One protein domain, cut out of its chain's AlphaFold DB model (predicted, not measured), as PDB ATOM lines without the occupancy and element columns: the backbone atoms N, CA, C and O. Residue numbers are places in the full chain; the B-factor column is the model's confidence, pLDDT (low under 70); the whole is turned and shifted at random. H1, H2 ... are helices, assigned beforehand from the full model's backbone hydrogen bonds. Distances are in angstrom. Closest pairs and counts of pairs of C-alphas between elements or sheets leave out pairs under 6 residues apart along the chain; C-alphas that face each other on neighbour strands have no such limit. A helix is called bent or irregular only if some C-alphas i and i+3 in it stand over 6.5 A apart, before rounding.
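What this domain is: This is residues 8 to 199 of the 270 residues of an uncharacterized protein of bacterium ADurb.Bin374 (UniProt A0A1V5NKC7). A compact body of helices has the short H8 in its middle, with the long H5, H9 and H10 packed round it and the hairpin of H6 and H7 slanting past another side. H4 crosses the first part of H5, H2 packs on the hairpin near its turn, and H1 packs on H9. The printed part has 192 residues with ten named helices, H1 to H10 in chain order, and no named strand: the class is all helix. It is compact, with a radius of gyration of the C-alphas of 15.6 A, and spans 47 by 32 by 31 A.

How they stand to each other: H1, residues 8 to 14, touches H9, residues 174 to 184, about perpendicular at 74 degrees; the closest C-alphas, of Ile 10 and Leu 175, are 6.6 A apart. H2, residues 27 to 38, touches H6, residues 118 to 133, at a steep tilt of 58 degrees with residues 32 to 36 alone, closest at the C-alphas of Arg 32 and Leu 131, 5.8 A. H3, residues 57 to 63, only just touches H5, residues 82 to 106, with 3 pairs of C-alphas within 8 A, the closest those of Tyr 63 and His 89, 6.0 A. H4, residues 65 to 75, touches residues 84 to 92 of H5 at a steep tilt of 56 degrees, closest at the C-alphas of Ala 67 and Ala 88, 4.9 A. H6 and H7, residues 137 to 150, form a helical hairpin at a shallow tilt of 2 degrees, closest at the C-alphas of Ala 127 and Ala 140, 4.0 A. H8, residues 159 to 169, is the hub, touching four helices. Among them, H9 forms a hairpin with it at 17 degrees, C-alphas of Trp 166 and Ala 177 closest at 5.4 A, and H10, residues 192 to 199, stands at 30 degrees, C-alphas of Leu 164 and Leu 195 closest at 6.0 A. Every O i to N i+4 pair is within hydrogen-bond range in H1 to H5 and H7 to H9, 11 of 12 in H6 and 2 of 4 in H10.

Where its parts are: H1 begins at C-alpha 8 (-26.758, -32.961, -5.465). H5 is 35.8 A long, H6 21.6 A and H7 20.2 A. H10, only just irregular with C-alphas 195 and 198 7.0 A apart, ends at C-alpha 199 (6.601, -33.407, 4.569).

The domain as a whole: The two C-alphas farthest apart, of Ala 56 and Glu 111, are 47.6 A apart. The printed part has no cut. The links H1 to H2, H2 to H3 and H5 to H6 are long. Residues 47 to 54 and 107 to 113 have pLDDT under 70.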
ATOM      1  N   HIS A   8     -25.669 -33.947  -5.416       87.62
ATOM      2  CA  HIS A   8     -26.758 -32.961  -5.465       87.62
ATOM      3  C   HIS A   8     -26.818 -32.095  -4.211       87.62
ATOM      4  O   HIS A   8     -27.073 -30.895  -4.296       87.62
ATOM      5  N   ARG A   9     -26.562 -32.686  -3.035       88.88
ATOM      6  CA  ARG A   9     -26.461 -31.919  -1.788       88.88
ATOM      7  C   ARG A   9     -25.324 -30.907  -1.892       88.88
ATOM      8  O   ARG A   9     -25.544 -29.738  -1.607       88.88
ATOM      9  N   ILE A  10     -24.157 -31.359  -2.347       87.75
ATOM     10  CA  ILE A  10     -22.972 -30.511  -2.507       87.75
ATOM     11  C   ILE A  10     -23.244 -29.394  -3.521       87.75
ATOM     12  O   ILE A  10     -22.970 -28.239  -3.226       87.75
ATOM     13  N   ALA A  11     -23.842 -29.703  -4.675       85.81
ATOM     14  CA  ALA A  11     -24.183 -28.704  -5.688       85.81
ATOM     15  C   ALA A  11     -25.193 -27.659  -5.179       85.81
ATOM     16  O   ALA A  11     -25.059 -26.469  -5.458       85.81
ATOM     17  N   ARG A  12     -26.184 -28.084  -4.389       86.38
ATOM     18  CA  ARG A  12     -27.151 -27.177  -3.758       86.38
ATOM     19  C   ARG A  12     -26.503 -26.275  -2.710       86.38
ATOM     20  O   ARG A  12     -26.879 -25.114  -2.594       86.38
ATOM     21  N   ASP A  13     -25.565 -26.797  -1.931       85.31
ATOM     22  CA  ASP A  13     -24.828 -25.982  -0.965       85.31
ATOM     23  C   ASP A  13     -23.898 -25.006  -1.712       85.31
ATOM     24  O   ASP A  13     -23.823 -23.826  -1.361       85.31
ATOM     25  N   ALA A  14     -23.317 -25.455  -2.829       83.06
ATOM     26  CA  ALA A  14     -22.445 -24.667  -3.689       83.06
ATOM     27  C   ALA A  14     -23.127 -23.477  -4.372       83.06
ATOM     28  O   ALA A  14     -22.476 -22.463  -4.621       83.06
ATOM     29  N   SER A  15     -24.438 -23.546  -4.626       79.75
ATOM     30  CA  SER A  15     -25.193 -22.429  -5.216       79.75
ATOM     31  C   SER A  15     -25.249 -21.190  -4.313       79.75
ATOM     32  O   SER A  15     -25.716 -20.135  -4.737       79.75
ATOM     33  N   ARG A  16     -24.828 -21.317  -3.049       82.94
ATOM     34  CA  ARG A  16     -24.742 -20.217  -2.078       82.94
ATOM     35  C   ARG A  16     -23.367 -19.557  -2.057       82.94
ATOM     36  O   ARG A  16     -23.218 -18.499  -1.450       82.94
ATOM     37  N   TRP A  17     -22.360 -20.172  -2.673       83.50
ATOM     38  CA  TRP A  17     -21.005 -19.641  -2.694       83.50
ATOM     39  C   TRP A  17     -20.877 -18.524  -3.731       83.50
ATOM     40  O   TRP A  17     -21.189 -18.710  -4.906       83.50
ATOM     41  N   LEU A  18     -20.372 -17.366  -3.304       82.00
ATOM     42  CA  LEU A  18     -20.122 -16.237  -4.198       82.00
ATOM     43  C   LEU A  18     -18.871 -16.506  -5.057       82.00
ATOM     44  O   LEU A  18     -17.817 -16.822  -4.498       82.00
ATOM     45  N   PRO A  19     -18.952 -16.399  -6.398       83.62
ATOM     46  CA  PRO A  19     -17.787 -16.506  -7.273       83.62
ATOM     47  C   PRO A  19     -16.738 -15.442  -6.950       83.62
ATOM     48  O   PRO A  19     -17.060 -14.257  -6.858       83.62
ATOM     49  N   THR A  20     -15.477 -15.852  -6.829       84.38
ATOM     50  CA  THR A  20     -14.333 -14.937  -6.664       84.38
ATOM     51  C   THR A  20     -13.596 -14.695  -7.979       84.38
ATOM     52  O   THR A  20     -12.745 -13.813  -8.065       84.38
ATOM     53  N   SER A  21     -13.919 -15.467  -9.019       84.12
ATOM     54  CA  SER A  21     -13.327 -15.378 -10.350       84.12
ATOM     55  C   SER A  21     -14.378 -15.542 -11.444       84.12
ATOM     56  O   SER A  21     -15.437 -16.133 -11.239       84.12
ATOM     57  N   ARG A  22     -14.077 -15.006 -12.629       84.56
ATOM     58  CA  ARG A  22     -14.873 -15.212 -13.847       84.56
ATOM     59  C   ARG A  22     -14.257 -16.337 -14.673       84.56
ATOM     60  O   ARG A  22     -13.034 -16.463 -14.674       84.56
ATOM     61  N   SER A  23     -15.107 -17.097 -15.362       83.19
ATOM     62  CA  SER A  23     -14.687 -18.117 -16.330       83.19
ATOM     63  C   SER A  23     -13.856 -17.493 -17.455       83.19
ATOM     64  O   SER A  23     -14.129 -16.371 -17.893       83.19
ATOM     65  N   GLU A  24     -12.862 -18.241 -17.928       83.50
ATOM     66  CA  GLU A  24     -12.032 -17.934 -19.095       83.50
ATOM     67  C   GLU A  24     -12.698 -18.372 -20.415       83.50
ATOM     68  O   GLU A  24     -12.131 -18.191 -21.492       83.50
ATOM     69  N   GLY A  25     -13.916 -18.926 -20.360       82.38
ATOM     70  CA  GLY A  25     -14.738 -19.234 -21.535       82.38
ATOM     71  C   GLY A  25     -14.453 -20.592 -22.182       82.38
ATOM     72  O   GLY A  25     -15.074 -20.926 -23.188       82.38
ATOM     73  N   SER A  26     -13.558 -21.403 -21.610       87.56
ATOM     74  CA  SER A  26     -13.389 -22.806 -22.002       87.56
ATOM     75  C   SER A  26     -13.166 -23.699 -20.786       87.56
ATOM     76  O   SER A  26     -12.548 -23.292 -19.805       87.56
ATOM     77  N   PHE A  27     -13.628 -24.945 -20.874       87.69
ATOM     78  CA  PHE A  27     -13.527 -25.907 -19.779       87.69
ATOM     79  C   PHE A  27     -12.067 -26.146 -19.352       87.69
ATOM     80  O   PHE A  27     -11.752 -26.109 -18.165       87.69
ATOM     81  N   GLN A  28     -11.159 -26.322 -20.317       89.44
ATOM     82  CA  GLN A  28      -9.728 -26.535 -20.054       89.44
ATOM     83  C   GLN A  28      -9.069 -25.313 -19.395       89.44
ATOM     84  O   GLN A  28      -8.277 -25.466 -18.461       89.44
ATOM     85  N   ALA A  29      -9.418 -24.106 -19.853       89.31
ATOM     86  CA  ALA A  29      -8.917 -22.861 -19.279       89.31
ATOM     87  C   ALA A  29      -9.397 -22.683 -17.832       89.31
ATOM     88  O   ALA A  29      -8.586 -22.427 -16.948       89.31
ATOM     89  N   ASP A  30     -10.668 -22.972 -17.551       90.06
ATOM     90  CA  ASP A  30     -11.230 -22.896 -16.201       90.06
ATOM     91  C   ASP A  30     -10.595 -23.918 -15.234       90.06
ATOM     92  O   ASP A  30     -10.323 -23.596 -14.074       90.06
ATOM     93  N   VAL A  31     -10.301 -25.146 -15.690       92.06
ATOM     94  CA  VAL A  31      -9.547 -26.138 -14.890       92.06
ATOM     95  C   VAL A  31      -8.147 -25.610 -14.567       92.06
ATOM     96  O   VAL A  31      -7.693 -25.692 -13.421       92.06
ATOM     97  N   ARG A  32      -7.461 -25.018 -15.552       92.94
ATOM     98  CA  ARG A  32      -6.140 -24.408 -15.356       92.94
ATOM     99  C   ARG A  32      -6.197 -23.198 -14.425       92.94
ATOM    100  O   ARG A  32      -5.337 -23.076 -13.558       92.94
ATOM    101  N   GLN A  33      -7.202 -22.338 -14.554       90.75
ATOM    102  CA  GLN A  33      -7.397 -21.160 -13.712       90.75
ATOM    103  C   GLN A  33      -7.550 -21.553 -12.240       90.75
ATOM    104  O   GLN A  33      -6.869 -20.983 -11.382       90.75
ATOM    105  N   ARG A  34      -8.364 -22.580 -11.950       90.12
ATOM    106  CA  ARG A  34      -8.495 -23.149 -10.597       90.12
ATOM    107  C   ARG A  34      -7.162 -23.608 -10.046       90.12
ATOM    108  O   ARG A  34      -6.821 -23.243  -8.927       90.12
ATOM    109  N   ALA A  35      -6.402 -24.363 -10.836       91.00
ATOM    110  CA  ALA A  35      -5.076 -24.818 -10.439       91.00
ATOM    111  C   ALA A  35      -4.132 -23.642 -10.154       91.00
ATOM    112  O   ALA A  35      -3.569 -23.572  -9.069       91.00
ATOM    113  N   CYS A  36      -4.006 -22.682 -11.074       88.94
ATOM    114  CA  CYS A  36      -3.143 -21.509 -10.914       88.94
ATOM    115  C   CYS A  36      -3.445 -20.721  -9.635       88.94
ATOM    116  O   CYS A  36      -2.530 -20.276  -8.940       88.94
ATOM    117  N   GLN A  37      -4.722 -20.526  -9.322       84.44
ATOM    118  CA  GLN A  37      -5.123 -19.742  -8.163       84.44
ATOM    119  C   GLN A  37      -5.020 -20.553  -6.862       84.44
ATOM    120  O   GLN A  37      -4.320 -20.123  -5.945       84.44
ATOM    121  N   ALA A  38      -5.591 -21.759  -6.807       81.62
ATOM    122  CA  ALA A  38      -5.558 -22.598  -5.610       81.62
ATOM    123  C   ALA A  38      -4.127 -22.951  -5.186       81.62
ATOM    124  O   ALA A  38      -3.761 -22.836  -4.019       81.62
ATOM    125  N   TRP A  39      -3.276 -23.305  -6.152       87.25
ATOM    126  CA  TRP A  39      -1.892 -23.709  -5.899       87.25
ATOM    127  C   TRP A  39      -0.935 -22.538  -5.674       87.25
ATOM    128  O   TRP A  39       0.198 -22.769  -5.256       87.25
ATOM    129  N   SER A  40      -1.382 -21.294  -5.880       83.94
ATOM    130  CA  SER A  40      -0.662 -20.083  -5.455       83.94
ATOM    131  C   SER A  40      -1.151 -19.534  -4.108       83.94
ATOM    132  O   SER A  40      -0.685 -18.481  -3.673       83.94
ATOM    133  N   GLY A  41      -2.067 -20.237  -3.431       78.19
ATOM    134  CA  GLY A  41      -2.638 -19.805  -2.156       78.19
ATOM    135  C   GLY A  41      -3.679 -18.692  -2.287       78.19
ATOM    136  O   GLY A  41      -3.952 -17.993  -1.312       78.19
ATOM    137  N   ARG A  42      -4.223 -18.479  -3.491       79.38
ATOM    138  CA  ARG A  42      -5.291 -17.507  -3.751       79.38
ATOM    139  C   ARG A  42      -6.633 -18.223  -3.802       79.38
ATOM    140  O   ARG A  42      -6.751 -19.302  -4.379       79.38
ATOM    141  N   GLU A  43      -7.663 -17.597  -3.243       77.25
ATOM    142  CA  GLU A  43      -9.015 -18.138  -3.330       77.25
ATOM    143  C   GLU A  43      -9.516 -18.114  -4.781       77.25
ATOM    144  O   GLU A  43      -9.617 -17.053  -5.399       77.25
ATOM    145  N   CYS A  44      -9.879 -19.290  -5.298       71.94
ATOM    146  CA  CYS A  44     -10.502 -19.445  -6.605       71.94
ATOM    147  C   CYS A  44     -11.868 -20.086  -6.479       71.94
ATOM    148  O   CYS A  44     -11.981 -21.273  -6.165       71.94
ATOM    149  N   TRP A  45     -12.898 -19.324  -6.811       80.88
ATOM    150  CA  TRP A  45     -14.210 -19.877  -7.051       80.88
ATOM    151  C   TRP A  45     -14.775 -19.386  -8.368       80.88
ATOM    152  O   TRP A  45     -15.045 -18.196  -8.538       80.88
ATOM    153  N   LEU A  46     -14.955 -20.334  -9.283       75.06
ATOM    154  CA  LEU A  46     -15.684 -20.119 -10.521       75.06
ATOM    155  C   LEU A  46     -17.157 -20.478 -10.309       75.06
ATOM    156  O   LEU A  46     -17.433 -21.445  -9.595       75.06
ATOM    157  N   PRO A  47     -18.094 -19.747 -10.935       66.62
ATOM    158  CA  PRO A  47     -19.497 -20.132 -10.922       66.62
ATOM    159  C   PRO A  47     -19.658 -21.539 -11.521       66.62
ATOM    160  O   PRO A  47     -19.077 -21.855 -12.561       66.62
ATOM    161  N   VAL A  48     -20.422 -22.391 -10.843       61.91
ATOM    162  CA  VAL A  48     -20.639 -23.809 -11.201       61.91
ATOM    163  C   VAL A  48     -21.507 -23.939 -12.452       61.91
ATOM    164  O   VAL A  48     -21.360 -24.858 -13.244       61.91
ATOM    165  N   ASP A  49     -22.404 -22.981 -12.631       60.28
ATOM    166  CA  ASP A  49     -23.365 -22.841 -13.719       60.28
ATOM    167  C   ASP A  49     -22.747 -22.318 -15.026       60.28
ATOM    168  O   ASP A  49     -23.393 -22.371 -16.069       60.28
ATOM    169  N   VAL A  50     -21.502 -21.829 -14.991       52.88
ATOM    170  CA  VAL A  50     -20.855 -21.164 -16.136       52.88
ATOM    171  C   VAL A  50     -19.829 -22.054 -16.844       52.88
ATOM    172  O   VAL A  50     -19.367 -21.701 -17.929       52.88
ATOM    173  N   MET A  51     -19.470 -23.222 -16.298       61.81
ATOM    174  CA  MET A  51     -18.516 -24.084 -16.998       61.81
ATOM    175  C   MET A  51     -19.111 -24.623 -18.306       61.81
ATOM    176  O   MET A  51     -20.155 -25.276 -18.280       61.81
ATOM    177  N   PRO A  52     -18.425 -24.431 -19.446       61.75
ATOM    178  CA  PRO A  52     -18.926 -24.819 -20.755       61.75
ATOM    179  C   PRO A  52     -18.675 -26.311 -20.999       61.75
ATOM    180  O   PRO A  52     -17.867 -26.690 -21.846       61.75
ATOM    181  N   VAL A  53     -19.335 -27.172 -20.227       66.25
ATOM    182  CA  VAL A  53     -19.366 -28.609 -20.503       66.25
ATOM    183  C   VAL A  53     -20.669 -28.912 -21.233       66.25
ATOM    184  O   VAL A  53     -21.747 -28.861 -20.647       66.25
ATOM    185  N   SER A  54     -20.581 -29.188 -22.534       67.50
ATOM    186  CA  SER A  54     -21.739 -29.487 -23.385       67.50
ATOM    187  C   SER A  54     -22.265 -30.907 -23.142       67.50
ATOM    188  O   SER A  54     -22.138 -31.772 -24.001       67.50
ATOM    189  N   ILE A  55     -22.840 -31.163 -21.968       74.56
ATOM    190  CA  ILE A  55     -23.468 -32.444 -21.611       74.56
ATOM    191  C   ILE A  55     -24.960 -32.245 -21.358       74.56
ATOM    192  O   ILE A  55     -25.392 -31.189 -20.896       74.56
ATOM    193  N   ALA A  56     -25.741 -33.282 -21.666       80.44
ATOM    194  CA  ALA A  56     -27.169 -33.333 -21.390       80.44
ATOM    195  C   ALA A  56     -27.444 -33.028 -19.896       80.44
ATOM    196  O   ALA A  56     -26.829 -33.661 -19.024       80.44
ATOM    197  N   PRO A  57     -28.329 -32.069 -19.561       82.81
ATOM    198  CA  PRO A  57     -28.633 -31.709 -18.174       82.81
ATOM    199  C   PRO A  57     -29.029 -32.905 -17.301       82.81
ATOM    200  O   PRO A  57     -28.704 -32.931 -16.116       82.81
ATOM    201  N   GLU A  58     -29.669 -33.911 -17.895       85.50
ATOM    202  CA  GLU A  58     -30.099 -35.151 -17.252       85.50
ATOM    203  C   GLU A  58     -28.907 -35.943 -16.700       85.50
ATOM    204  O   GLU A  58     -28.925 -36.355 -15.545       85.50
ATOM    205  N   LEU A  59     -27.822 -36.066 -17.473       86.50
ATOM    206  CA  LEU A  59     -26.607 -36.771 -17.047       86.50
ATOM    207  C   LEU A  59     -25.880 -36.020 -15.926       86.50
ATOM    208  O   LEU A  59     -25.344 -36.627 -14.998       86.50
ATOM    209  N   THR A  60     -25.891 -34.685 -15.967       86.12
ATOM    210  CA  THR A  60     -25.347 -33.868 -14.868       86.12
ATOM    211  C   THR A  60     -26.202 -34.008 -13.606       86.12
ATOM    212  O   THR A  60     -25.665 -34.070 -12.496       86.12
ATOM    213  N   ALA A  61     -27.525 -34.085 -13.770       86.00
ATOM    214  CA  ALA A  61     -28.477 -34.308 -12.690       86.00
ATOM    215  C   ALA A  61     -28.427 -35.732 -12.119       86.00
ATOM    216  O   ALA A  61     -28.865 -35.914 -10.990       86.00
ATOM    217  N   GLU A  62     -27.887 -36.709 -12.846       89.94
ATOM    218  CA  GLU A  62     -27.687 -38.080 -12.370       89.94
ATOM    219  C   GLU A  62     -26.326 -38.256 -11.682       89.94
ATOM    220  O   GLU A  62     -26.252 -38.613 -10.507       89.94
ATOM    221  N   TYR A  63     -25.231 -37.947 -12.380       91.75
ATOM    222  CA  TYR A  63     -23.880 -38.271 -11.906       91.75
ATOM    223  C   TYR A  63     -23.235 -37.176 -11.058       91.75
ATOM    224  O   TYR A  63     -22.331 -37.451 -10.259       91.75
ATOM    225  N   GLY A  64     -23.707 -35.938 -11.208       91.56
ATOM    226  CA  GLY A  64     -23.135 -34.764 -10.573       91.56
ATOM    227  C   GLY A  64     -22.047 -34.082 -11.398       91.56
ATOM    228  O   GLY A  64     -21.347 -34.678 -12.216       91.56
ATOM    229  N   TYR A  65     -21.873 -32.794 -11.121       90.50
ATOM    230  CA  TYR A  65     -20.980 -31.910 -11.863       90.50
ATOM    231  C   TYR A  65     -19.496 -32.320 -11.815       90.50
ATOM    232  O   TYR A  65     -18.806 -32.270 -12.831       90.50
ATOM    233  N   ASP A  66     -18.985 -32.765 -10.663       93.44
ATOM    234  CA  ASP A  66     -17.577 -33.179 -10.558       93.44
ATOM    235  C   ASP A  66     -17.291 -34.463 -11.355       93.44
ATOM    236  O   ASP A  66     -16.219 -34.603 -11.948       93.44
ATOM    237  N   ALA A  67     -18.256 -35.391 -11.410       95.12
ATOM    238  CA  ALA A  67     -18.139 -36.599 -12.226       95.12
ATOM    239  C   ALA A  67     -18.089 -36.235 -13.715       95.12
ATOM    240  O   ALA A  67     -17.220 -36.719 -14.440       95.12
ATOM    241  N   VAL A  68     -18.949 -35.303 -14.134       93.06
ATOM    242  CA  VAL A  68     -18.941 -34.698 -15.471       93.06
ATOM    243  C   VAL A  68     -17.590 -34.057 -15.803       93.06
ATOM    244  O   VAL A  68     -17.047 -34.315 -16.881       93.06
ATOM    245  N   CYS A  69     -17.005 -33.273 -14.893       92.75
ATOM    246  CA  CYS A  69     -15.699 -32.644 -15.109       92.75
ATOM    247  C   CYS A  69     -14.611 -33.697 -15.371       92.75
ATOM    248  O   CYS A  69     -13.879 -33.631 -16.358       92.75
ATOM    249  N   ILE A  70     -14.530 -34.712 -14.513       95.56
ATOM    250  CA  ILE A  70     -13.541 -35.791 -14.623       95.56
ATOM    251  C   ILE A  70     -13.744 -36.631 -15.886       95.56
ATOM    252  O   ILE A  70     -12.762 -36.993 -16.546       95.56
ATOM    253  N   ALA A  71     -14.991 -36.961 -16.220       95.44
ATOM    254  CA  ALA A  71     -15.321 -37.726 -17.414       95.44
ATOM    255  C   ALA A  71     -14.954 -36.939 -18.678       95.44
ATOM    256  O   ALA A  71     -14.276 -37.482 -19.544       95.44
ATOM    257  N   SER A  72     -15.271 -35.641 -18.730       93.25
ATOM    258  CA  SER A  72     -14.924 -34.754 -19.854       93.25
ATOM    259  C   SER A  72     -13.413 -34.636 -20.048       93.25
ATOM    260  O   SER A  72     -12.909 -34.762 -21.159       93.25
ATOM    261  N   LEU A  73     -12.653 -34.492 -18.957       93.81
ATOM    262  CA  LEU A  73     -11.187 -34.520 -19.018       93.81
ATOM    263  C   LEU A  73     -10.638 -35.854 -19.526       93.81
ATOM    264  O   LEU A  73      -9.582 -35.877 -20.149       93.81
ATOM    265  N   THR A  74     -11.323 -36.959 -19.228       95.00
ATOM    266  CA  THR A  74     -10.916 -38.305 -19.650       95.00
ATOM    267  C   THR A  74     -11.281 -38.576 -21.114       95.00
ATOM    268  O   THR A  74     -10.523 -39.255 -21.799       95.00
ATOM    269  N   ALA A  75     -12.403 -38.034 -21.593       92.00
ATOM    270  CA  ALA A  75     -12.873 -38.169 -22.971       92.00
ATOM    271  C   ALA A  75     -12.083 -37.300 -23.973       92.00
ATOM    272  O   ALA A  75     -12.055 -37.604 -25.166       92.00
ATOM    273  N   GLY A  76     -11.402 -36.250 -23.497       88.06
ATOM    274  CA  GLY A  76     -10.600 -35.361 -24.337       88.06
ATOM    275  C   GLY A  76     -11.486 -34.451 -25.185       88.06
ATOM    276  O   GLY A  76     -12.242 -33.654 -24.637       88.06
ATOM    277  N   ASP A  77     -11.384 -34.577 -26.509       85.94
ATOM    278  CA  ASP A  77     -12.189 -33.794 -27.459       85.94
ATOM    279  C   ASP A  77     -13.583 -34.402 -27.709       85.94
ATOM    280  O   ASP A  77     -14.441 -33.768 -28.324       85.94
ATOM    281  N   ALA A  78     -13.822 -35.635 -27.249       88.00
ATOM    282  CA  ALA A  78     -15.117 -36.296 -27.356       88.00
ATOM    283  C   ALA A  78     -16.032 -35.945 -26.172       88.00
ATOM    284  O   ALA A  78     -15.573 -35.650 -25.068       88.00
ATOM    285  N   LEU A  79     -17.347 -36.044 -26.386       87.31
ATOM    286  CA  LEU A  79     -18.303 -36.033 -25.279       87.31
ATOM    287  C   LEU A  79     -18.138 -37.317 -24.451       87.31
ATOM    288  O   LEU A  79     -18.011 -38.393 -25.043       87.31
ATOM    289  N   PRO A  80     -18.137 -37.238 -23.109       90.12
ATOM    290  CA  PRO A  80     -18.058 -38.433 -22.283       90.12
ATOM    291  C   PRO A  80     -19.341 -39.255 -22.405       90.12
ATOM    292  O   PRO A  80     -20.447 -38.715 -22.393       90.12
ATOM    293  N   ASP A  81     -19.175 -40.568 -22.495       90.50
ATOM    294  CA  ASP A  81     -20.267 -41.530 -22.480       90.50
ATOM    295  C   ASP A  81     -20.681 -41.898 -21.039       90.50
ATOM    296  O   ASP A  81     -20.001 -41.573 -20.057       90.50
ATOM    297  N   GLU A  82     -21.821 -42.578 -20.898       92.69
ATOM    298  CA  GLU A  82     -22.329 -43.044 -19.598       92.69
ATOM    299  C   GLU A  82     -21.314 -43.916 -18.826       92.69
ATOM    300  O   GLU A  82     -21.131 -43.680 -17.629       92.69
ATOM    301  N   PRO A  83     -20.579 -44.867 -19.449       95.69
ATOM    302  CA  PRO A  83     -19.532 -45.619 -18.755       95.69
ATOM    303  C   PRO A  83     -18.441 -44.748 -18.119       95.69
ATOM    304  O   PRO A  83     -18.009 -45.032 -16.994       95.69
ATOM    305  N   LEU A  84     -17.981 -43.692 -18.801       95.31
ATOM    306  CA  LEU A  84     -16.999 -42.763 -18.239       95.31
ATOM    307  C   LEU A  84     -17.580 -41.952 -17.077       95.31
ATOM    308  O   LEU A  84     -16.881 -41.749 -16.078       95.31
ATOM    309  N   LEU A  85     -18.841 -41.527 -17.177       95.25
ATOM    310  CA  LEU A  85     -19.547 -40.809 -16.111       95.25
ATOM    311  C   LEU A  85     -19.726 -41.682 -14.862       95.25
ATOM    312  O   LEU A  85     -19.337 -41.271 -13.767       95.25
ATOM    313  N   GLU A  86     -20.208 -42.913 -15.029       96.56
ATOM    314  CA  GLU A  86     -20.360 -43.894 -13.949       96.56
ATOM    315  C   GLU A  86     -19.003 -44.213 -13.299       96.56
ATOM    316  O   GLU A  86     -18.871 -44.253 -12.072       96.56
ATOM    317  N   SER A  87     -17.952 -44.389 -14.110       97.06
ATOM    318  CA  SER A  87     -16.588 -44.610 -13.616       97.06
ATOM    319  C   SER A  87     -16.086 -43.432 -12.773       97.06
ATOM    320  O   SER A  87     -15.552 -43.630 -11.676       97.06
ATOM    321  N   ALA A  88     -16.295 -42.199 -13.247       97.12
ATOM    322  CA  ALA A  88     -15.928 -40.986 -12.523       97.12
ATOM    323  C   ALA A  88     -16.710 -40.848 -11.207       97.12
ATOM    324  O   ALA A  88     -16.106 -40.587 -10.164       97.12
ATOM    325  N   HIS A  89     -18.022 -41.091 -11.232       96.50
ATOM    326  CA  HIS A  89     -18.890 -41.042 -10.058       96.50
ATOM    327  C   HIS A  89     -18.478 -42.065  -8.987       96.50
ATOM    328  O   HIS A  89     -18.328 -41.721  -7.808       96.50
ATOM    329  N   ARG A  90     -18.219 -43.321  -9.383       96.88
ATOM    330  CA  ARG A  90     -17.740 -44.374  -8.469       96.88
ATOM    331  C   ARG A  90     -16.392 -44.028  -7.856       96.88
ATOM    332  O   ARG A  90     -16.181 -44.247  -6.664       96.88
ATOM    333  N   TRP A  91     -15.482 -43.474  -8.655       97.12
ATOM    334  CA  TRP A  91     -14.179 -43.052  -8.155       97.12
ATOM    335  C   TRP A  91     -14.302 -41.912  -7.137       97.12
ATOM    336  O   TRP A  91     -13.700 -41.999  -6.070       97.12
ATOM    337  N   LEU A  92     -15.128 -40.894  -7.406       96.88
ATOM    338  CA  LEU A  92     -15.387 -39.799  -6.462       96.88
ATOM    339  C   LEU A  92     -16.046 -40.279  -5.167       96.88
ATOM    340  O   LEU A  92     -15.657 -39.836  -4.087       96.88
ATOM    341  N   SER A  93     -16.984 -41.222  -5.264       95.94
ATOM    342  CA  SER A  93     -17.595 -41.872  -4.099       95.94
ATOM    343  C   SER A  93     -16.538 -42.537  -3.220       95.94
ATOM    344  O   SER A  93     -16.476 -42.275  -2.020       95.94
ATOM    345  N   LEU A  94     -15.645 -43.328  -3.828       95.25
ATOM    346  CA  LEU A  94     -14.545 -43.989  -3.126       95.25
ATOM    347  C   LEU A  94     -13.572 -42.982  -2.494       95.25
ATOM    348  O   LEU A  94     -13.128 -43.186  -1.362       95.25
ATOM    349  N   VAL A  95     -13.231 -41.910  -3.217       95.31
ATOM    350  CA  VAL A  95     -12.362 -40.836  -2.713       95.31
ATOM    351  C   VAL A  95     -12.985 -40.169  -1.494       95.31
ATOM    352  O   VAL A  95     -12.319 -40.034  -0.468       95.31
ATOM    353  N   HIS A  96     -14.260 -39.793  -1.580       94.44
ATOM    354  CA  HIS A  96     -14.981 -39.160  -0.485       94.44
ATOM    355  C   HIS A  96     -15.051 -40.076   0.740       94.44
ATOM    356  O   HIS A  96     -14.623 -39.677   1.817       94.44
ATOM    357  N   GLU A  97     -15.502 -41.322   0.581       93.00
ATOM    358  CA  GLU A  97     -15.634 -42.273   1.693       93.00
ATOM    359  C   GLU A  97     -14.310 -42.521   2.424       93.00
ATOM    360  O   GLU A  97     -14.262 -42.514   3.656       93.00
ATOM    361  N   ARG A  98     -13.214 -42.706   1.678       92.81
ATOM    362  CA  ARG A  98     -11.892 -42.926   2.278       92.81
ATOM    363  C   ARG A  98     -11.330 -41.678   2.949       92.81
ATOM    364  O   ARG A  98     -10.698 -41.792   3.998       92.81
ATOM    365  N   SER A  99     -11.579 -40.505   2.380       91.69
ATOM    366  CA  SER A  99     -11.176 -39.232   2.978       91.69
ATOM    367  C   SER A  99     -11.979 -38.893   4.235       91.69
ATOM    368  O   SER A  99     -11.405 -38.378   5.189       91.69
ATOM    369  N   GLU A 100     -13.275 -39.222   4.290       90.62
ATOM    370  CA  GLU A 100     -14.080 -39.109   5.518       90.62
ATOM    371  C   GLU A 100     -13.518 -39.996   6.633       90.62
ATOM    372  O   GLU A 100     -13.379 -39.553   7.773       90.62
ATOM    373  N   ALA A 101     -13.153 -41.239   6.306       87.50
ATOM    374  CA  ALA A 101     -12.537 -42.149   7.267       87.50
ATOM    375  C   ALA A 101     -11.182 -41.626   7.774       87.50
ATOM    376  O   ALA A 101     -10.897 -41.732   8.966       87.50
ATOM    377  N   ALA A 102     -10.372 -41.034   6.891       88.75
ATOM    378  CA  ALA A 102      -9.108 -40.397   7.255       88.75
ATOM    379  C   ALA A 102      -9.317 -39.195   8.191       88.75
ATOM    380  O   ALA A 102      -8.701 -39.120   9.251       88.75
ATOM    381  N   ALA A 103     -10.237 -38.289   7.846       86.56
ATOM    382  CA  ALA A 103     -10.527 -37.101   8.647       86.56
ATOM    383  C   ALA A 103     -11.064 -37.445  10.046       86.56
ATOM    384  O   ALA A 103     -10.688 -36.799  11.021       86.56
ATOM    385  N   ALA A 104     -11.893 -38.487  10.161       85.19
ATOM    386  CA  ALA A 104     -12.400 -38.962  11.448       85.19
ATOM    387  C   ALA A 104     -11.320 -39.625  12.327       85.19
ATOM    388  O   ALA A 104     -11.460 -39.656  13.548       85.19
ATOM    389  N   ALA A 105     -10.263 -40.179  11.725       81.56
ATOM    390  CA  ALA A 105      -9.148 -40.788  12.449       81.56
ATOM    391  C   ALA A 105      -8.102 -39.749  12.890       81.56
ATOM    392  O   ALA A 105      -7.580 -39.840  13.999       81.56
ATOM    393  N   ALA A 106      -7.852 -38.732  12.058       70.88
ATOM    394  CA  ALA A 106      -6.837 -37.699  12.281       70.88
ATOM    395  C   ALA A 106      -7.065 -36.837  13.540       70.88
ATOM    396  O   ALA A 106      -6.134 -36.199  14.020       70.88
ATOM    397  N   THR A 107      -8.273 -36.822  14.111       62.78
ATOM    398  CA  THR A 107      -8.561 -36.128  15.378       62.78
ATOM    399  C   THR A 107      -7.946 -36.794  16.613       62.78
ATOM    400  O   THR A 107      -7.969 -36.183  17.678       62.78
ATOM    401  N   ASN A 108      -7.417 -38.020  16.499       56.53
ATOM    402  CA  ASN A 108      -7.018 -38.828  17.658       56.53
ATOM    403  C   ASN A 108      -5.504 -39.031  17.836       56.53
ATOM    404  O   ASN A 108      -5.126 -39.553  18.880       56.53
ATOM    405  N   ASP A 109      -4.648 -38.627  16.890       52.88
ATOM    406  CA  ASP A 109      -3.190 -38.738  17.062       52.88
ATOM    407  C   ASP A 109      -2.411 -37.797  16.110       52.88
ATOM    408  O   ASP A 109      -2.557 -37.917  14.889       52.88
ATOM    409  N   PRO A 110      -1.622 -36.828  16.617       50.50
ATOM    410  CA  PRO A 110      -0.845 -35.904  15.790       50.50
ATOM    411  C   PRO A 110       0.557 -36.417  15.417       50.50
ATOM    412  O   PRO A 110       1.253 -35.742  14.653       50.50
ATOM    413  N   GLU A 111       1.006 -37.570  15.926       51.91
ATOM    414  CA  GLU A 111       2.358 -38.060  15.642       51.91
ATOM    415  C   GLU A 111       2.438 -38.779  14.288       51.91
ATOM    416  O   GLU A 111       1.892 -39.858  14.084       51.91
ATOM    417  N   CYS A 112       3.118 -38.106  13.351       51.16
ATOM    418  CA  CYS A 112       3.609 -38.548  12.041       51.16
ATOM    419  C   CYS A 112       3.317 -40.021  11.690       51.16
ATOM    420  O   CYS A 112       4.139 -40.921  11.861       51.16
ATOM    421  N   SER A 113       2.118 -40.260  11.167       58.12
ATOM    422  CA  SER A 113       1.701 -41.563  10.658       58.12
ATOM    423  C   SER A 113       2.599 -42.023   9.502       58.12
ATOM    424  O   SER A 113       2.965 -41.205   8.659       58.12
ATOM    425  N   ALA A 114       2.846 -43.333   9.391       71.19
ATOM    426  CA  ALA A 114       3.633 -44.007   8.343       71.19
ATOM    427  C   ALA A 114       3.077 -43.891   6.898       71.19
ATOM    428  O   ALA A 114       3.352 -44.740   6.050       71.19
ATOM    429  N   TRP A 115       2.245 -42.890   6.612       85.38
ATOM    430  CA  TRP A 115       1.699 -42.660   5.286       85.38
ATOM    431  C   TRP A 115       2.764 -42.111   4.340       85.38
ATOM    432  O   TRP A 115       3.398 -41.091   4.605       85.38
ATOM    433  N   ASP A 116       2.916 -42.784   3.205       88.50
ATOM    434  CA  ASP A 116       3.824 -42.364   2.151       88.50
ATOM    435  C   ASP A 116       3.230 -41.190   1.355       88.50
ATOM    436  O   ASP A 116       2.330 -41.358   0.526       88.50
ATOM    437  N   ALA A 117       3.744 -39.987   1.608       91.00
ATOM    438  CA  ALA A 117       3.350 -38.780   0.887       91.00
ATOM    439  C   ALA A 117       4.066 -38.619  -0.470       91.00
ATOM    440  O   ALA A 117       3.666 -37.765  -1.271       91.00
ATOM    441  N   ALA A 118       5.092 -39.426  -0.773       91.56
ATOM    442  CA  ALA A 118       5.900 -39.288  -1.985       91.56
ATOM    443  C   ALA A 118       5.081 -39.370  -3.293       91.56
ATOM    444  O   ALA A 118       5.325 -38.548  -4.191       91.56
ATOM    445  N   PRO A 119       4.069 -40.256  -3.437       93.88
ATOM    446  CA  PRO A 119       3.213 -40.278  -4.622       93.88
ATOM    447  C   PRO A 119       2.437 -38.973  -4.826       93.88
ATOM    448  O   PRO A 119       2.327 -38.489  -5.953       93.88
ATOM    449  N   TRP A 120       1.931 -38.377  -3.744       94.88
ATOM    450  CA  TRP A 120       1.136 -37.147  -3.788       94.88
ATOM    451  C   TRP A 120       1.983 -35.913  -4.061       94.88
ATOM    452  O   TRP A 120       1.604 -35.089  -4.891       94.88
ATOM    453  N   LEU A 121       3.156 -35.818  -3.436       93.50
ATOM    454  CA  LEU A 121       4.120 -34.765  -3.737       93.50
ATOM    455  C   LEU A 121       4.583 -34.858  -5.200       93.50
ATOM    456  O   LEU A 121       4.533 -33.864  -5.918       93.50
ATOM    457  N   SER A 122       4.918 -36.054  -5.695       93.38
ATOM    458  CA  SER A 122       5.269 -36.257  -7.113       93.38
ATOM    459  C   SER A 122       4.131 -35.831  -8.047       93.38
ATOM    460  O   SER A 122       4.367 -35.165  -9.058       93.38
ATOM    461  N   ALA A 123       2.885 -36.174  -7.699       95.12
ATOM    462  CA  ALA A 123       1.708 -35.767  -8.458       95.12
ATOM    463  C   ALA A 123       1.476 -34.254  -8.426       95.12
ATOM    464  O   ALA A 123       1.073 -33.714  -9.451       95.12
ATOM    465  N   ALA A 124       1.770 -33.557  -7.325       93.81
ATOM    466  CA  ALA A 124       1.653 -32.101  -7.245       93.81
ATOM    467  C   ALA A 124       2.542 -31.399  -8.282       93.81
ATOM    468  O   ALA A 124       2.067 -30.556  -9.046       93.81
ATOM    469  N   PHE A 125       3.819 -31.785  -8.363       90.88
ATOM    470  CA  PHE A 125       4.756 -31.202  -9.329       90.88
ATOM    471  C   PHE A 125       4.438 -31.619 -10.768       90.88
ATOM    472  O   PHE A 125       4.421 -30.771 -11.660       90.88
ATOM    473  N   ALA A 126       4.089 -32.889 -10.998       92.75
ATOM    474  CA  ALA A 126       3.657 -33.345 -12.318       92.75
ATOM    475  C   ALA A 126       2.381 -32.625 -12.786       92.75
ATOM    476  O   ALA A 126       2.291 -32.198 -13.938       92.75
ATOM    477  N   ALA A 127       1.403 -32.446 -11.897       93.62
ATOM    478  CA  ALA A 127       0.166 -31.746 -12.200       93.62
ATOM    479  C   ALA A 127       0.418 -30.260 -12.470       93.62
ATOM    480  O   ALA A 127      -0.141 -29.730 -13.426       93.62
ATOM    481  N   ARG A 128       1.302 -29.598 -11.713       91.38
ATOM    482  CA  ARG A 128       1.738 -28.222 -12.002       91.38
ATOM    483  C   ARG A 128       2.370 -28.111 -13.391       91.38
ATOM    484  O   ARG A 128       1.962 -27.252 -14.171       91.38
ATOM    485  N   ASP A 129       3.311 -28.984 -13.733       91.12
ATOM    486  CA  ASP A 129       3.961 -28.966 -15.048       91.12
ATOM    487  C   ASP A 129       2.958 -29.169 -16.186       91.12
ATOM    488  O   ASP A 129       2.949 -28.423 -17.168       91.12
ATOM    489  N   HIS A 130       2.092 -30.171 -16.061       93.62
ATOM    490  CA  HIS A 130       1.129 -30.487 -17.104       93.62
ATOM    491  C   HIS A 130       0.022 -29.439 -17.201       93.62
ATOM    492  O   HIS A 130      -0.210 -28.913 -18.285       93.62
ATOM    493  N   LEU A 131      -0.633 -29.096 -16.095       93.75
ATOM    494  CA  LEU A 131      -1.813 -28.236 -16.107       93.75
ATOM    495  C   LEU A 131      -1.462 -26.747 -16.169       93.75
ATOM    496  O   LEU A 131      -2.047 -26.018 -16.963       93.75
ATOM    497  N   VAL A 132      -0.501 -26.278 -15.370       91.19
ATOM    498  CA  VAL A 132      -0.196 -24.840 -15.273       91.19
ATOM    499  C   VAL A 132       0.731 -24.393 -16.398       91.19
ATOM    500  O   VAL A 132       0.440 -23.397 -17.069       91.19
ATOM    501  N   LEU A 133       1.829 -25.126 -16.620       89.38
ATOM    502  CA  LEU A 133       2.859 -24.732 -17.590       89.38
ATOM    503  C   LEU A 133       2.515 -25.159 -19.018       89.38
ATOM    504  O   LEU A 133       2.754 -24.397 -19.952       89.38
ATOM    505  N   ARG A 134       1.947 -26.358 -19.197       90.88
ATOM    506  CA  ARG A 134       1.654 -26.923 -20.525       90.88
ATOM    507  C   ARG A 134       0.178 -26.870 -20.914       90.88
ATOM    508  O   ARG A 134      -0.131 -27.129 -22.065       90.88
ATOM    509  N   SER A 135      -0.724 -26.503 -20.002       91.44
ATOM    510  CA  SER A 135      -2.180 -26.458 -20.242       91.44
ATOM    511  C   SER A 135      -2.793 -27.801 -20.667       91.44
ATOM    512  O   SER A 135      -3.753 -27.846 -21.426       91.44
ATOM    513  N   HIS A 136      -2.235 -28.914 -20.190       93.62
ATOM    514  CA  HIS A 136      -2.714 -30.271 -20.447       93.62
ATOM    515  C   HIS A 136      -3.342 -30.847 -19.167       93.62
ATOM    516  O   HIS A 136      -2.636 -31.343 -18.285       93.62
ATOM    517  N   ALA A 137      -4.670 -30.812 -19.061       93.50
ATOM    518  CA  ALA A 137      -5.361 -31.230 -17.841       93.50
ATOM    519  C   ALA A 137      -5.436 -32.752 -17.644       93.50
ATOM    520  O   ALA A 137      -5.311 -33.221 -16.514       93.50
ATOM    521  N   TYR A 138      -5.583 -33.540 -18.716       95.44
ATOM    522  CA  TYR A 138      -5.678 -34.999 -18.589       95.44
ATOM    523  C   TYR A 138      -4.417 -35.642 -17.974       95.44
ATOM    524  O   TYR A 138      -4.560 -36.378 -16.996       95.44
ATOM    525  N   PRO A 139      -3.183 -35.346 -18.436       95.56
ATOM    526  CA  PRO A 139      -1.976 -35.870 -17.794       95.56
ATOM    527  C   PRO A 139      -1.838 -35.457 -16.321       95.56
ATOM    528  O   PRO A 139      -1.355 -36.242 -15.507       95.56
ATOM    529  N   ALA A 140      -2.310 -34.260 -15.954       95.75
ATOM    530  CA  ALA A 140      -2.338 -33.813 -14.563       95.75
ATOM    531  C   ALA A 140      -3.322 -34.641 -13.714       95.75
ATOM    532  O   ALA A 140      -2.948 -35.147 -12.655       95.75
ATOM    533  N   LEU A 141      -4.545 -34.868 -14.208       97.12
ATOM    534  CA  LEU A 141      -5.524 -35.752 -13.566       97.12
ATOM    535  C   LEU A 141      -5.002 -37.196 -13.460       97.12
ATOM    536  O   LEU A 141      -5.197 -37.857 -12.439       97.12
ATOM    537  N   ALA A 142      -4.315 -37.692 -14.491       97.06
ATOM    538  CA  ALA A 142      -3.717 -39.024 -14.491       97.06
ATOM    539  C   ALA A 142      -2.636 -39.167 -13.405       97.06
ATOM    540  O   ALA A 142      -2.590 -40.198 -12.731       97.06
ATOM    541  N   ALA A 143      -1.818 -38.132 -13.180       96.06
ATOM    542  CA  ALA A 143      -0.847 -38.107 -12.086       96.06
ATOM    543  C   ALA A 143      -1.534 -38.194 -10.710       96.06
ATOM    544  O   ALA A 143      -1.133 -39.009  -9.878       96.06
ATOM    545  N   VAL A 144      -2.621 -37.443 -10.502       97.06
ATOM    546  CA  VAL A 144      -3.417 -37.496  -9.259       97.06
ATOM    547  C   VAL A 144      -4.067 -38.870  -9.060       97.06
ATOM    548  O   VAL A 144      -3.986 -39.449  -7.978       97.06
ATOM    549  N   ARG A 145      -4.653 -39.456 -10.111       97.44
ATOM    550  CA  ARG A 145      -5.216 -40.820 -10.063       97.44
ATOM    551  C   ARG A 145      -4.151 -41.875  -9.758       97.44
ATOM    552  O   ARG A 145      -4.419 -42.816  -9.009       97.44
ATOM    553  N   LYS A 146      -2.941 -41.724 -10.308       96.50
ATOM    554  CA  LYS A 146      -1.804 -42.607 -10.017       96.50
ATOM    555  C   LYS A 146      -1.387 -42.505  -8.549       96.50
ATOM    556  O   LYS A 146      -1.234 -43.548  -7.917       96.50
ATOM    557  N   ALA A 147      -1.278 -41.292  -8.001       96.38
ATOM    558  CA  ALA A 147      -0.993 -41.085  -6.580       96.38
ATOM    559  C   ALA A 147      -2.060 -41.724  -5.688       96.38
ATOM    560  O   ALA A 147      -1.722 -42.465  -4.771       96.38
ATOM    561  N   TRP A 148      -3.343 -41.552  -6.026       96.19
ATOM    562  CA  TRP A 148      -4.441 -42.209  -5.312       96.19
ATOM    563  C   TRP A 148      -4.339 -43.737  -5.326       96.19
ATOM    564  O   TRP A 148      -4.605 -44.382  -4.318       96.19
ATOM    565  N   LYS A 149      -3.951 -44.343  -6.454       95.56
ATOM    566  CA  LYS A 149      -3.770 -45.800  -6.540       95.56
ATOM    567  C   LYS A 149      -2.616 -46.292  -5.656       95.56
ATOM    568  O   LYS A 149      -2.711 -47.388  -5.116       95.56
ATOM    569  N   GLN A 150      -1.538 -45.516  -5.553       94.00
ATOM    570  CA  GLN A 150      -0.324 -45.888  -4.816       94.00
ATOM    571  C   GLN A 150      -0.449 -45.637  -3.308       94.00
ATOM    572  O   GLN A 150      -0.078 -46.498  -2.520       94.00
ATOM    573  N   ALA A 151      -1.012 -44.495  -2.920       93.44
ATOM    574  CA  ALA A 151      -1.171 -44.072  -1.533       93.44
ATOM    575  C   ALA A 151      -2.575 -43.471  -1.318       93.44
ATOM    576  O   ALA A 151      -2.709 -42.258  -1.147       93.44
ATOM    577  N   PRO A 152      -3.653 -44.276  -1.370       92.75
ATOM    578  CA  PRO A 152      -5.015 -43.770  -1.199       92.75
ATOM    579  C   PRO A 152      -5.216 -43.148   0.187       92.75
ATOM    580  O   PRO A 152      -4.517 -43.505   1.138       92.75
ATOM    581  N   ALA A 153      -6.226 -42.282   0.328       90.25
ATOM    582  CA  ALA A 153      -6.636 -41.837   1.656       90.25
ATOM    583  C   ALA A 153      -7.070 -43.037   2.516       90.25
ATOM    584  O   ALA A 153      -7.593 -44.038   2.015       90.25
ATOM    585  N   GLY A 154      -6.851 -42.940   3.819       85.19
ATOM    586  CA  GLY A 154      -7.190 -43.971   4.788       85.19
ATOM    587  C   GLY A 154      -6.939 -43.482   6.213       85.19
ATOM    588  O   GLY A 154      -6.423 -42.380   6.388       85.19
ATOM    589  N   PRO A 155      -7.266 -44.286   7.236       83.94
ATOM    590  CA  PRO A 155      -7.163 -43.869   8.638       83.94
ATOM    591  C   PRO A 155      -5.758 -43.431   9.066       83.94
ATOM    592  O   PRO A 155      -5.617 -42.654   9.999       83.94
ATOM    593  N   ALA A 156      -4.725 -43.924   8.378       84.62
ATOM    594  CA  ALA A 156      -3.334 -43.576   8.630       84.62
ATOM    595  C   ALA A 156      -2.878 -42.297   7.911       84.62
ATOM    596  O   ALA A 156      -1.699 -41.997   7.963       84.62
ATOM    597  N   VAL A 157      -3.737 -41.581   7.179       89.06
ATOM    598  CA  VAL A 157      -3.335 -40.343   6.493       89.06
ATOM    599  C   VAL A 157      -3.451 -39.168   7.460       89.06
ATOM    600  O   VAL A 157      -4.536 -38.946   8.001       89.06
ATOM    601  N   PRO A 158      -2.382 -38.376   7.655       87.88
ATOM    602  CA  PRO A 158      -2.424 -37.244   8.566       87.88
ATOM    603  C   PRO A 158      -3.293 -36.125   7.981       87.88
ATOM    604  O   PRO A 158      -3.481 -36.037   6.765       87.88
ATOM    605  N   GLY A 159      -3.770 -35.204   8.822       88.31
ATOM    606  CA  GLY A 159      -4.590 -34.069   8.370       88.31
ATOM    607  C   GLY A 159      -3.922 -33.241   7.260       88.31
ATOM    608  O   GLY A 159      -4.572 -32.863   6.286       88.31
ATOM    609  N   ALA A 160      -2.600 -33.045   7.334       89.38
ATOM    610  CA  ALA A 160      -1.820 -32.413   6.265       89.38
ATOM    611  C   ALA A 160      -1.872 -33.198   4.939       89.38
ATOM    612  O   ALA A 160      -1.946 -32.600   3.866       89.38
ATOM    613  N   GLY A 161      -1.889 -34.533   5.003       91.25
ATOM    614  CA  GLY A 161      -2.037 -35.408   3.840       91.25
ATOM    615  C   GLY A 161      -3.416 -35.298   3.207       91.25
ATOM    616  O   GLY A 161      -3.527 -35.117   1.996       91.25
ATOM    617  N   VAL A 162      -4.468 -35.304   4.026       91.75
ATOM    618  CA  VAL A 162      -5.846 -35.078   3.560       91.75
ATOM    619  C   VAL A 162      -5.966 -33.707   2.883       91.75
ATOM    620  O   VAL A 162      -6.511 -33.609   1.781       91.75
ATOM    621  N   ARG A 163      -5.384 -32.662   3.482       92.44
ATOM    622  CA  ARG A 163      -5.337 -31.311   2.903       92.44
ATOM    623  C   ARG A 163      -4.631 -31.288   1.543       92.44
ATOM    624  O   ARG A 163      -5.154 -30.684   0.604       92.44
ATOM    625  N   LEU A 164      -3.477 -31.951   1.415       93.69
ATOM    626  CA  LEU A 164      -2.739 -32.062   0.150       93.69
ATOM    627  C   LEU A 164      -3.586 -32.747  -0.933       93.69
ATOM    628  O   LEU A 164      -3.722 -32.207  -2.031       93.69
ATOM    629  N   ILE A 165      -4.200 -33.891  -0.612       95.19
ATOM    630  CA  ILE A 165      -5.057 -34.658  -1.530       95.19
ATOM    631  C   ILE A 165      -6.161 -33.774  -2.115       95.19
ATOM    632  O   ILE A 165      -6.301 -33.668  -3.335       95.19
ATOM    633  N   TRP A 166      -6.933 -33.110  -1.253       95.12
ATOM    634  CA  TRP A 166      -8.071 -32.306  -1.694       95.12
ATOM    635  C   TRP A 166      -7.657 -31.029  -2.420       95.12
ATOM    636  O   TRP A 166      -8.322 -30.635  -3.379       95.12
ATOM    637  N   SER A 167      -6.519 -30.438  -2.052       94.06
ATOM    638  CA  SER A 167      -5.954 -29.296  -2.779       94.06
ATOM    639  C   SER A 167      -5.531 -29.669  -4.206       94.06
ATOM    640  O   SER A 167      -5.681 -28.863  -5.126       94.06
ATOM    641  N   LEU A 168      -5.045 -30.897  -4.431       95.38
ATOM    642  CA  LEU A 168      -4.730 -31.395  -5.778       95.38
ATOM    643  C   LEU A 168      -5.964 -31.831  -6.574       95.38
ATOM    644  O   LEU A 168      -5.933 -31.787  -7.802       95.38
ATOM    645  N   LEU A 169      -7.044 -32.243  -5.906       95.44
ATOM    646  CA  LEU A 169      -8.302 -32.614  -6.561       95.44
ATOM    647  C   LEU A 169      -9.138 -31.407  -6.991       95.44
ATOM    648  O   LEU A 169      -9.901 -31.521  -7.949       95.44
ATOM    649  N   LEU A 170      -8.989 -30.262  -6.319       93.44
ATOM    650  CA  LEU A 170      -9.809 -29.065  -6.526       93.44
ATOM    651  C   LEU A 170      -9.955 -28.617  -7.995       93.44
ATOM    652  O   LEU A 170     -11.071 -28.274  -8.383       93.44
ATOM    653  N   PRO A 171      -8.920 -28.643  -8.857       93.00
ATOM    654  CA  PRO A 171      -9.102 -28.268 -10.262       93.00
ATOM    655  C   PRO A 171     -10.064 -29.190 -11.027       93.00
ATOM    656  O   PRO A 171     -10.731 -28.740 -11.961       93.00
ATOM    657  N   PHE A 172     -10.142 -30.462 -10.623       94.25
ATOM    658  CA  PHE A 172     -10.828 -31.541 -11.338       94.25
ATOM    659  C   PHE A 172     -12.204 -31.884 -10.756       94.25
ATOM    660  O   PHE A 172     -13.106 -32.245 -11.506       94.25
ATOM    661  N   ALA A 173     -12.358 -31.772  -9.434       94.38
ATOM    662  CA  ALA A 173     -13.594 -32.009  -8.685       94.38
ATOM    663  C   ALA A 173     -13.889 -30.809  -7.762       94.38
ATOM    664  O   ALA A 173     -13.819 -30.933  -6.534       94.38
ATOM    665  N   PRO A 174     -14.123 -29.616  -8.337       91.62
ATOM    666  CA  PRO A 174     -14.155 -28.358  -7.599       91.62
ATOM    667  C   PRO A 174     -15.223 -28.294  -6.510       91.62
ATOM    668  O   PRO A 174     -14.952 -27.722  -5.454       91.62
ATOM    669  N   LEU A 175     -16.416 -28.863  -6.729       91.75
ATOM    670  CA  LEU A 175     -17.492 -28.762  -5.742       91.75
ATOM    671  C   LEU A 175     -17.178 -29.608  -4.515       91.75
ATOM    672  O   LEU A 175     -17.204 -29.119  -3.386       91.75
ATOM    673  N   LEU A 176     -16.861 -30.880  -4.748       93.44
ATOM    674  CA  LEU A 176     -16.552 -31.837  -3.702       93.44
ATOM    675  C   LEU A 176     -15.309 -31.422  -2.917       93.44
ATOM    676  O   LEU A 176     -15.337 -31.447  -1.689       93.44
ATOM    677  N   ALA A 177     -14.240 -31.007  -3.604       94.06
ATOM    678  CA  ALA A 177     -13.007 -30.601  -2.942       94.06
ATOM    679  C   ALA A 177     -13.200 -29.350  -2.081       94.06
ATOM    680  O   ALA A 177     -12.788 -29.353  -0.922       94.06
ATOM    681  N   ARG A 178     -13.880 -28.314  -2.595       91.62
ATOM    682  CA  ARG A 178     -14.191 -27.124  -1.793       91.62
ATOM    683  C   ARG A 178     -15.065 -27.472  -0.592       91.62
ATOM    684  O   ARG A 178     -14.717 -27.091   0.518       91.62
ATOM    685  N   ALA A 179     -16.155 -28.218  -0.791       91.50
ATOM    686  CA  ALA A 179     -17.049 -28.604   0.302       91.50
ATOM    687  C   ALA A 179     -16.311 -29.378   1.402       91.50
ATOM    688  O   ALA A 179     -16.563 -29.170   2.591       91.50
ATOM    689  N   PHE A 180     -15.387 -30.262   1.014       92.88
ATOM    690  CA  PHE A 180     -14.564 -30.993   1.966       92.88
ATOM    691  C   PHE A 180     -13.640 -30.045   2.740       92.88
ATOM    692  O   PHE A 180     -13.671 -30.056   3.969       92.88
ATOM    693  N   LEU A 181     -12.877 -29.208   2.030       91.69
ATOM    694  CA  LEU A 181     -11.901 -28.279   2.609       91.69
ATOM    695  C   LEU A 181     -12.554 -27.215   3.503       91.69
ATOM    696  O   LEU A 181     -12.036 -26.922   4.573       91.69
ATOM    697  N   GLU A 182     -13.700 -26.649   3.116       91.06
ATOM    698  CA  GLU A 182     -14.439 -25.694   3.957       91.06
ATOM    699  C   GLU A 182     -14.865 -26.335   5.276       91.06
ATOM    700  O   GLU A 182     -14.666 -25.766   6.348       91.06
ATOM    701  N   ARG A 183     -15.416 -27.550   5.208       90.19
ATOM    702  CA  ARG A 183     -15.893 -28.270   6.389       90.19
ATOM    703  C   ARG A 183     -14.754 -28.670   7.330       90.19
ATOM    704  O   ARG A 183     -14.979 -28.713   8.536       90.19
ATOM    705  N   THR A 184     -13.561 -28.968   6.812       88.88
ATOM    706  CA  THR A 184     -12.385 -29.284   7.642       88.88
ATOM    707  C   THR A 184     -11.602 -28.049   8.095       88.88
ATOM    708  O   THR A 184     -10.639 -28.197   8.842       88.88
ATOM    709  N   GLY A 185     -12.021 -26.837   7.712       89.12
ATOM    710  CA  GLY A 185     -11.333 -25.589   8.072       89.12
ATOM    711  C   GLY A 185     -10.058 -25.326   7.263       89.12
ATOM    712  O   GLY A 185      -9.212 -24.535   7.674       89.12
ATOM    713  N   ASP A 186      -9.921 -25.981   6.112       89.25
ATOM    714  CA  ASP A 186      -8.745 -25.948   5.241       89.25
ATOM    715  C   ASP A 186      -8.944 -25.096   3.975       89.25
ATOM    716  O   ASP A 186      -8.060 -25.049   3.116       89.25
ATOM    717  N   TRP A 187     -10.100 -24.439   3.848       87.56
ATOM    718  CA  TRP A 187     -10.391 -23.465   2.796       87.56
ATOM    719  C   TRP A 187     -10.094 -22.028   3.264       87.56
ATOM    720  O   TRP A 187     -10.523 -21.662   4.360       87.56
ATOM    721  N   PRO A 188      -9.448 -21.176   2.441       86.94
ATOM    722  CA  PRO A 188      -8.859 -21.467   1.132       86.94
ATOM    723  C   PRO A 188      -7.573 -22.303   1.234       86.94
ATOM    724  O   PRO A 188      -6.869 -22.272   2.243       86.94
ATOM    725  N   THR A 189      -7.244 -23.029   0.161       85.25
ATOM    726  CA  THR A 189      -6.041 -23.873   0.130       85.25
ATOM    727  C   THR A 189      -4.771 -23.019   0.160       85.25
ATOM    728  O   THR A 189      -4.697 -22.030  -0.573       85.25
ATOM    729  N   PRO A 190      -3.738 -23.387   0.940       86.25
ATOM    730  CA  PRO A 190      -2.435 -22.738   0.848       86.25
ATOM    731  C   PRO A 190      -1.722 -23.097  -0.469       86.25
ATOM    732  O   PRO A 190      -2.160 -23.979  -1.208       86.25
ATOM    733  N   SER A 191      -0.616 -22.406  -0.774       88.25
ATOM    734  CA  SER A 191       0.177 -22.711  -1.974       88.25
ATOM    735  C   SER A 191       0.768 -24.123  -1.917       88.25
ATOM    736  O   SER A 191       0.925 -24.691  -0.834       88.25
ATOM    737  N   LEU A 192       1.136 -24.688  -3.072       85.81
ATOM    738  CA  LEU A 192       1.748 -26.024  -3.122       85.81
ATOM    739  C   LEU A 192       3.023 -26.119  -2.284       85.81
ATOM    740  O   LEU A 192       3.255 -27.144  -1.652       85.81
ATOM    741  N   GLU A 193       3.822 -25.053  -2.245       85.69
ATOM    742  CA  GLU A 193       5.035 -24.995  -1.428       85.69
ATOM    743  C   GLU A 193       4.695 -25.159   0.059       85.69
ATOM    744  O   GLU A 193       5.274 -26.010   0.727       85.69
ATOM    745  N   LYS A 194       3.680 -24.438   0.548       88.25
ATOM    746  CA  LYS A 194       3.202 -24.551   1.934       88.25
ATOM    747  C   LYS A 194       2.518 -25.883   2.230       88.25
ATOM    748  O   LYS A 194       2.599 -26.381   3.345       88.25
ATOM    749  N   LEU A 195       1.842 -26.474   1.244       88.12
ATOM    750  CA  LEU A 195       1.274 -27.820   1.372       88.12
ATOM    751  C   LEU A 195       2.360 -28.894   1.488       88.12
ATOM    752  O   LEU A 195       2.099 -29.940   2.075       88.12
ATOM    753  N   ALA A 196       3.552 -28.650   0.941       86.44
ATOM    754  CA  ALA A 196       4.680 -29.572   1.001       86.44
ATOM    755  C   ALA A 196       5.510 -29.445   2.294       86.44
ATOM    756  O   ALA A 196       6.146 -30.420   2.688       86.44
ATOM    757  N   GLU A 197       5.486 -28.289   2.974       87.50
ATOM    758  CA  GLU A 197       6.258 -28.018   4.205       87.50
ATOM    759  C   GLU A 197       6.143 -29.104   5.297       87.50
ATOM    760  O   GLU A 197       7.179 -29.486   5.846       87.50
ATOM    761  N   PRO A 198       4.956 -29.671   5.605       87.75
ATOM    762  CA  PRO A 198       4.827 -30.705   6.640       87.75
ATOM    763  C   PRO A 198       5.558 -32.014   6.324       87.75
ATOM    764  O   PRO A 198       5.683 -32.873   7.190       87.75
ATOM    765  N   PHE A 199       5.994 -32.185   5.078       87.12
ATOM    766  CA  PHE A 199       6.601 -33.407   4.569       87.12
ATOM    767  C   PHE A 199       8.115 -33.278   4.368       87.12
ATOM    768  O   PHE A 199       8.752 -34.179   3.823       87.12
TER     769      PHE A 199